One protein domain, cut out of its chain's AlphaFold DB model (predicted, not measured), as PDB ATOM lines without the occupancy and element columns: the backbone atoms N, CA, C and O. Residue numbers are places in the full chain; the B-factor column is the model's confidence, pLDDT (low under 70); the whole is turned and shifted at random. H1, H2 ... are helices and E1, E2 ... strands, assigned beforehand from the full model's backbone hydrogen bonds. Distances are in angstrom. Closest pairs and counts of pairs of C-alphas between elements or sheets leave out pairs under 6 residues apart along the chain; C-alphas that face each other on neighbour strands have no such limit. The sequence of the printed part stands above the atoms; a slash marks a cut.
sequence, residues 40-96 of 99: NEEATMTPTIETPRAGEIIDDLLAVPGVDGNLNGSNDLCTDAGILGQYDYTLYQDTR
ATOM      1  N   ASN A  40     163.067 103.752 159.988       71.19
ATOM      2  CA  ASN A  40     162.045 103.359 160.939       71.19
ATOM      3  C   ASN A  40     162.640 102.966 162.295       71.19
ATOM      4  O   ASN A  40     161.969 103.172 163.298       71.19
ATOM      5  N   GLU A  41     163.846 102.423 162.361       74.81
ATOM      6  CA  GLU A  41     164.487 102.087 163.638       74.81
ATOM      7  C   GLU A  41     165.080 103.320 164.335       74.81
ATOM      8  O   GLU A  41     164.943 103.453 165.545       74.81
ATOM      9  N   GLU A  42     165.661 104.251 163.575       74.31
ATOM     10  CA  GLU A  42     166.401 105.405 164.112       74.31
ATOM     11  C   GLU A  42     165.551 106.682 164.258       74.31
ATOM     12  O   GLU A  42     165.984 107.659 164.869       74.31
ATOM     13  N   ALA A  43     164.350 106.730 163.673       72.25
ATOM     14  CA  ALA A  43     163.482 107.900 163.789       72.25
ATOM     15  C   ALA A  43     162.835 107.989 165.173       72.25
ATOM     16  O   ALA A  43     162.017 107.140 165.532       72.25
ATOM     17  N   THR A  44     163.132 109.086 165.868       77.31
ATOM     18  CA  THR A  44     162.485 109.486 167.120       77.31
ATOM     19  C   THR A  44     161.148 110.184 166.862       77.31
ATOM     20  O   THR A  44     161.049 111.063 166.001       77.31
ATOM     21  N   MET A  45     160.125 109.834 167.636       80.06
ATOM     22  CA  MET A  45     158.793 110.430 167.603       80.06
ATOM     23  C   MET A  45     158.427 111.022 168.965       80.06
ATOM     24  O   MET A  45     158.236 110.299 169.943       80.06
ATOM     25  N   THR A  46     158.253 112.340 169.011       82.75
ATOM     26  CA  THR A  46     157.893 113.073 170.231       82.75
ATOM     27  C   THR A  46     156.709 114.016 169.974       82.75
ATOM     28  O   THR A  46     156.888 115.083 169.383       82.75
ATOM     29  N   PRO A  47     155.469 113.669 170.378       81.19
ATOM     30  CA  PRO A  47     154.343 114.594 170.305       81.19
ATOM     31  C   PRO A  47     154.604 115.874 171.104       81.19
ATOM     32  O   PRO A  47     155.113 115.839 172.227       81.19
ATOM     33  N   THR A  48     154.195 117.004 170.529       86.00
ATOM     34  CA  THR A  48     154.192 118.294 171.222       86.00
ATOM     35  C   THR A  48     152.884 118.460 171.985       86.00
ATOM     36  O   THR A  48     151.796 118.343 171.422       86.00
ATOM     37  N   ILE A  49     152.994 118.738 173.275       86.25
ATOM     38  CA  ILE A  49     151.882 118.977 174.186       86.25
ATOM     39  C   ILE A  49     151.702 120.482 174.279       86.25
ATOM     40  O   ILE A  49     152.519 121.179 174.876       86.25
ATOM     41  N   GLU A  50     150.660 120.974 173.622       86.38
ATOM     42  CA  GLU A  50     150.450 122.406 173.381       86.38
ATOM     43  C   GLU A  50     149.021 122.875 173.697       86.38
ATOM     44  O   GLU A  50     148.651 123.999 173.395       86.38
ATOM     45  N   THR A  51     148.208 122.019 174.326       84.62
ATOM     46  CA  THR A  51     146.862 122.359 174.816       84.62
ATOM     47  C   THR A  51     146.625 121.718 176.188       84.62
ATOM     48  O   THR A  51     147.178 120.641 176.450       84.62
ATOM     49  N   PRO A  52     145.788 122.299 177.071       83.25
ATOM     50  CA  PRO A  52     145.459 121.692 178.361       83.25
ATOM     51  C   PRO A  52     144.871 120.291 178.200       83.25
ATOM     52  O   PRO A  52     145.249 119.370 178.918       83.25
ATOM     53  N   ARG A  53     144.023 120.098 177.180       84.75
ATOM     54  CA  ARG A  53     143.428 118.793 176.879       84.75
ATOM     55  C   ARG A  53     144.474 117.735 176.531       84.75
ATOM     56  O   ARG A  53     144.303 116.585 176.918       84.75
ATOM     57  N   ALA A  54     145.541 118.097 175.816       84.06
ATOM     58  CA  ALA A  54     146.643 117.174 175.543       84.06
ATOM     59  C   ALA A  54     147.402 116.795 176.827       84.06
ATOM     60  O   ALA A  54     147.810 115.647 176.970       84.06
ATOM     61  N   GLY A  55     147.531 117.728 177.778       83.19
ATOM     62  CA  GLY A  55     148.078 117.449 179.109       83.19
ATOM     63  C   GLY A  55     147.229 116.463 179.920       83.19
ATOM     64  O   GLY A  55     147.779 115.605 180.599       83.19
ATOM     65  N   GLU A  56     145.899 116.519 179.805       84.56
ATOM     66  CA  GLU A  56     144.981 115.604 180.512       84.56
ATOM     67  C   GLU A  56     145.084 114.138 180.060       84.56
ATOM     68  O   GLU A  56     144.745 113.242 180.828       84.56
ATOM     69  N   ILE A  57     145.510 113.887 178.816       86.00
ATOM     70  CA  ILE A  57     145.597 112.542 178.211       86.00
ATOM     71  C   ILE A  57     147.045 112.115 177.940       86.00
ATOM     72  O   ILE A  57     147.305 111.240 177.114       86.00
ATOM     73  N   ILE A  58     148.008 112.770 178.583       85.25
ATOM     74  CA  ILE A  58     149.424 112.631 178.250       85.25
ATOM     75  C   ILE A  58     149.959 111.214 178.458       85.25
ATOM     76  O   ILE A  58     150.730 110.732 177.633       85.25
ATOM     77  N   ASP A  59     149.483 110.517 179.486       88.19
ATOM     78  CA  ASP A  59     149.857 109.127 179.749       88.19
ATOM     79  C   ASP A  59     149.384 108.199 178.623       88.19
ATOM     80  O   ASP A  59     150.130 107.320 178.190       88.19
ATOM     81  N   ASP A  60     148.184 108.436 178.082       88.88
ATOM     82  CA  ASP A  60     147.657 107.673 176.947       88.88
ATOM     83  C   ASP A  60     148.484 107.923 175.680       88.88
ATOM     84  O   ASP A  60     148.719 106.995 174.907       88.88
ATOM     85  N   LEU A  61     148.955 109.161 175.473       84.94
ATOM     86  CA  LEU A  61     149.830 109.521 174.353       84.94
ATOM     87  C   LEU A  61     151.217 108.882 174.483       84.94
ATOM     88  O   LEU A  61     151.748 108.376 173.496       84.94
ATOM     89  N   LEU A  62     151.792 108.872 175.687       86.19
ATOM     90  CA  LEU A  62     153.095 108.258 175.966       86.19
ATOM     91  C   LEU A  62     153.042 106.723 175.944       86.19
ATOM     92  O   LEU A  62     154.049 106.077 175.670       86.19
ATOM     93  N   ALA A  63     151.874 106.125 176.183       90.38
ATOM     94  CA  ALA A  63     151.675 104.681 176.078       90.38
ATOM     95  C   ALA A  63     151.611 104.173 174.623       90.38
ATOM     96  O   ALA A  63     151.618 102.959 174.389       90.38
ATOM     97  N   VAL A  64     151.533 105.068 173.634       87.56
ATOM     98  CA  VAL A  64     151.459 104.697 172.219       87.56
ATOM     99  C   VAL A  64     152.783 104.062 171.757       87.56
ATOM    100  O   VAL A  64     153.841 104.678 171.886       87.56
ATOM    101  N   PRO A  65     152.764 102.856 171.148       87.75
ATOM    102  CA  PRO A  65     153.982 102.221 170.655       87.75
ATOM    103  C   PRO A  65     154.720 103.082 169.627       87.75
ATOM    104  O   PRO A  65     154.162 103.455 168.593       87.75
ATOM    105  N   GLY A  66     156.001 103.329 169.893       81.94
ATOM    106  CA  GLY A  66     156.855 104.159 169.050       81.94
ATOM    107  C   GLY A  66     156.768 105.653 169.347       81.94
ATOM    108  O   GLY A  66     157.243 106.415 168.520       81.94
ATOM    109  N   VAL A  67     156.160 106.069 170.464       83.75
ATOM    110  CA  VAL A  67     156.366 107.396 171.059       83.75
ATOM    111  C   VAL A  67     157.534 107.309 172.038       83.75
ATOM    112  O   VAL A  67     157.509 106.510 172.971       83.75
ATOM    113  N   ASP A  68     158.559 108.126 171.817       82.94
ATOM    114  CA  ASP A  68     159.817 108.083 172.575       82.94
ATOM    115  C   ASP A  68     159.845 109.069 173.757       82.94
ATOM    116  O   ASP A  68     160.769 109.066 174.567       82.94
ATOM    117  N   GLY A  69     158.837 109.933 173.854       82.88
ATOM    118  CA  GLY A  69     158.711 110.978 174.866       82.88
ATOM    119  C   GLY A  69     157.795 112.093 174.376       82.88
ATOM    120  O   GLY A  69     157.112 111.933 173.371       82.88
ATOM    121  N   ASN A  70     157.791 113.244 175.042       84.38
ATOM    122  CA  ASN A  70     157.013 114.406 174.617       84.38
ATOM    123  C   ASN A  70     157.845 115.693 174.624       84.38
ATOM    124  O   ASN A  70     158.868 115.804 175.296       84.38
ATOM    125  N   LEU A  71     157.366 116.690 173.888       85.19
ATOM    126  CA  LEU A  71     157.810 118.078 173.988       85.19
ATOM    127  C   LEU A  71     156.672 118.925 174.562       85.19
ATOM    128  O   LEU A  71     155.507 118.567 174.417       85.19
ATOM    129  N   ASN A  72     156.985 120.051 175.202       83.31
ATOM    130  CA  ASN A  72     155.974 121.005 175.662       83.31
ATOM    131  C   ASN A  72     156.031 122.269 174.792       83.31
ATOM    132  O   ASN A  72     157.060 122.946 174.733       83.31
ATOM    133  N   GLY A  73     154.929 122.563 174.104       84.62
ATOM    134  CA  GLY A  73     154.748 123.762 173.294       84.62
ATOM    135  C   GLY A  73     154.281 124.920 174.164       84.62
ATOM    136  O   GLY A  73     153.107 125.276 174.154       84.62
ATOM    137  N   SER A  74     155.194 125.512 174.934       82.12
ATOM    138  CA  SER A  74     154.843 126.444 176.013       82.12
ATOM    139  C   SER A  74     154.045 127.667 175.571       82.12
ATOM    140  O   SER A  74     153.165 128.119 176.298       82.12
ATOM    141  N   ASN A  75     154.351 128.224 174.397       86.31
ATOM    142  CA  ASN A  75     153.657 129.411 173.895       86.31
ATOM    143  C   ASN A  75     152.195 129.103 173.577       86.31
ATOM    144  O   ASN A  75     151.300 129.822 174.022       86.31
ATOM    145  N   ASP A  76     151.967 128.031 172.827       85.50
ATOM    146  CA  ASP A  76     150.639 127.624 172.384       85.50
ATOM    147  C   ASP A  76     149.814 127.105 173.561       85.50
ATOM    148  O   ASP A  76     148.678 127.537 173.744       85.50
ATOM    149  N   LEU A  77     150.432 126.341 174.465       84.31
ATOM    150  CA  LEU A  77     149.795 125.885 175.697       84.31
ATOM    151  C   LEU A  77     149.333 127.048 176.577       84.31
ATOM    152  O   LEU A  77     148.188 127.074 177.026       84.31
ATOM    153  N   CYS A  78     150.203 128.031 176.821       85.31
ATOM    154  CA  CYS A  78     149.838 129.209 177.602       85.31
ATOM    155  C   CYS A  78     148.791 130.072 176.883       85.31
ATOM    156  O   CYS A  78     147.967 130.700 177.548       85.31
ATOM    157  N   THR A  79     148.807 130.114 175.548       88.81
ATOM    158  CA  THR A  79     147.795 130.824 174.751       88.81
ATOM    159  C   THR A  79     146.428 130.162 174.895       88.81
ATOM    160  O   THR A  79     145.460 130.842 175.233       88.81
ATOM    161  N   ASP A  80     146.357 128.845 174.707       84.00
ATOM    162  CA  ASP A  80     145.120 128.061 174.776       84.00
ATOM    163  C   ASP A  80     144.534 128.037 176.198       84.00
ATOM    164  O   ASP A  80     143.325 128.141 176.395       84.00
ATOM    165  N   ALA A  81     145.399 128.026 177.216       82.44
ATOM    166  CA  ALA A  81     145.013 128.121 178.623       82.44
ATOM    167  C   ALA A  81     144.643 129.546 179.094       82.44
ATOM    168  O   ALA A  81     144.252 129.726 180.248       82.44
ATOM    169  N   GLY A  82     144.777 130.576 178.248       86.94
ATOM    170  CA  GLY A  82     144.468 131.967 178.609       86.94
ATOM    171  C   GLY A  82     145.474 132.625 179.565       86.94
ATOM    172  O   GLY A  82     145.164 133.638 180.192       86.94
ATOM    173  N   ILE A  83     146.684 132.075 179.671       84.81
ATOM    174  CA  ILE A  83     147.759 132.491 180.590       84.81
ATOM    175  C   ILE A  83     149.027 132.917 179.835       84.81
ATOM    176  O   ILE A  83     150.142 132.726 180.317       84.81
ATOM    177  N   LEU A  84     148.879 133.471 178.627       87.81
ATOM    178  CA  LEU A  84     149.995 133.819 177.742       87.81
ATOM    179  C   LEU A  84     151.127 134.559 178.485       87.81
ATOM    180  O   LEU A  84     150.907 135.595 179.113       87.81
ATOM    181  N   GLY A  85     152.342 134.009 178.403       83.00
ATOM    182  CA  GLY A  85     153.545 134.547 179.047       83.00
ATOM    183  C   GLY A  85     153.708 134.208 180.535       83.00
ATOM    184  O   GLY A  85     154.734 134.557 181.114       83.00
ATOM    185  N   GLN A  86     152.752 133.517 181.163       82.88
ATOM    186  CA  GLN A  86     152.783 133.157 182.586       82.88
ATOM    187  C   GLN A  86     153.323 131.732 182.805       82.88
ATOM    188  O   GLN A  86     152.638 130.864 183.339       82.88
ATOM    189  N   TYR A  87     154.572 131.481 182.408       78.31
ATOM    190  CA  TYR A  87     155.202 130.151 182.511       78.31
ATOM    191  C   TYR A  87     155.433 129.665 183.955       78.31
ATOM    192  O   TYR A  87     155.677 128.487 184.186       78.31
ATOM    193  N   ASP A  88     155.346 130.548 184.949       77.94
ATOM    194  CA  ASP A  88     155.447 130.170 186.366       77.94
ATOM    195  C   ASP A  88     154.090 129.786 186.977       77.94
ATOM    196  O   ASP A  88     154.012 129.400 188.142       77.94
ATOM    197  N   TYR A  89     153.005 129.884 186.202       74.00
ATOM    198  CA  TYR A  89     151.670 129.541 186.668       74.00
ATOM    199  C   TYR A  89     151.529 128.026 186.854       74.00
ATOM    200  O   TYR A  89     151.942 127.245 185.996       74.00
ATOM    201  N   THR A  90     150.921 127.603 187.964       72.94
ATOM    202  CA  THR A  90     150.833 126.189 188.374       72.94
ATOM    203  C   THR A  90     150.222 125.305 187.293       72.94
ATOM    204  O   THR A  90     150.725 124.219 187.040       72.94
ATOM    205  N   LEU A  91     149.224 125.816 186.566       68.75
ATOM    206  CA  LEU A  91     148.604 125.099 185.451       68.75
ATOM    207  C   LEU A  91     149.614 124.713 184.356       68.75
ATOM    208  O   LEU A  91     149.548 123.612 183.827       68.75
ATOM    209  N   TYR A  92     150.566 125.591 184.027       73.75
ATOM    210  CA  TYR A  92     151.624 125.268 183.068       73.75
ATOM    211  C   TYR A  92     152.626 124.260 183.656       73.75
ATOM    212  O   TYR A  92     153.104 123.366 182.961       73.75
ATOM    213  N   GLN A  93     152.928 124.361 184.948       75.25
ATOM    214  CA  GLN A  93     153.852 123.453 185.634       75.25
ATOM    215  C   GLN A  93     153.314 122.018 185.695       75.25
ATOM    216  O   GLN A  93     154.059 121.083 185.413       75.25
ATOM    217  N   ASP A  94     152.022 121.853 185.971       71.94
ATOM    218  CA  ASP A  94     151.371 120.545 186.111       71.94
ATOM    219  C   ASP A  94     151.293 119.779 184.777       71.94
ATOM    220  O   ASP A  94     151.264 118.553 184.749       71.94
ATOM    221  N   THR A  95     151.329 120.493 183.648       63.94
ATOM    222  CA  THR A  95     151.371 119.904 182.294       63.94
ATOM    223  C   THR A  95     152.773 119.491 181.827       63.94
ATOM    224  O   THR A  95     152.951 119.093 180.673       63.94
ATOM    225  N   ARG A  96     153.794 119.580 182.690       65.06
ATOM    226  CA  ARG A  96     155.132 119.024 182.444       65.06
ATOM    227  C   ARG A  96     155.260 117.652 183.115       65.06
ATOM    228  O   ARG A  96     155.870 117.583 184.178       65.06
TER     229      ARG A  96
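Overview. This is residues 40 to 96 of the 99 residues of an uncharacterized protein of Rhynchosporium commune (UniProt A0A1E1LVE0). A small, elongated loop of chain with short helices: the chain runs out along strand E1, folds back through the short helices H1 and H2, and runs out again beside E1 at residues 71 to 72, with H3 following toward the far end and H4 coming after it by a link of nine residues. Residues 40 to 45 lead into E1 from the other end of the length. The printed part has 57 residues with one named strand and four named helices, in the order E1, H1, H2, H3, H4; the class is mostly helix, with 26 residues, under half, in named elements. It is only just loose, close to compact, with a radius of gyration of the C-alphas of 12.4 A, and spans 38 by 18 by 15 A.

Along the chain. E1, residues 46 to 49, begins at C-alpha 46 (157.893, 113.073, 170.231) and is 9.3 A long. H1 is residues 52 to 56, 6.5 A, and H2 is residues 58 to 62, 6.1 A. H3, residues 74 to 80, is the longest helix at 9.9 A. H4, residues 90 to 94, is 6.1 A long and ends at C-alpha 94 (151.371, 120.545, 186.111).

Arrangement. E1 pairs with no named strand, but its residues 48 to 49 pair in parallel with residues 71 to 72. The closest C-alphas of E1 and H1, Ile 49 and Gly 55, are 6.4 A apart. H1 and H2 meet only through their link. H1 and H3 are close but not clearly touching, with C-alphas 52 and 77 closest at 6.6 A. H3 and H4 only just touch, with 3 pairs of C-alphas within 8 A, the closest Cys 78 and Tyr 92 at 7.0 A. H1 and H4 are near each other; H2 is apart from H3 and H4. In H1, H2, H3 and H4 every O i to N i+4 pair is within hydrogen-bond range.

Size, cuts and confidence. The C-alphas farthest apart, Glu 41 and Gly 82, are 39.0 A apart. The printed part has no cut, and the 11-residue link from H2 to H3 is long. Mean pLDDT of the printed part is 81.7; residue 91 and residues 95 to 96 are under 70.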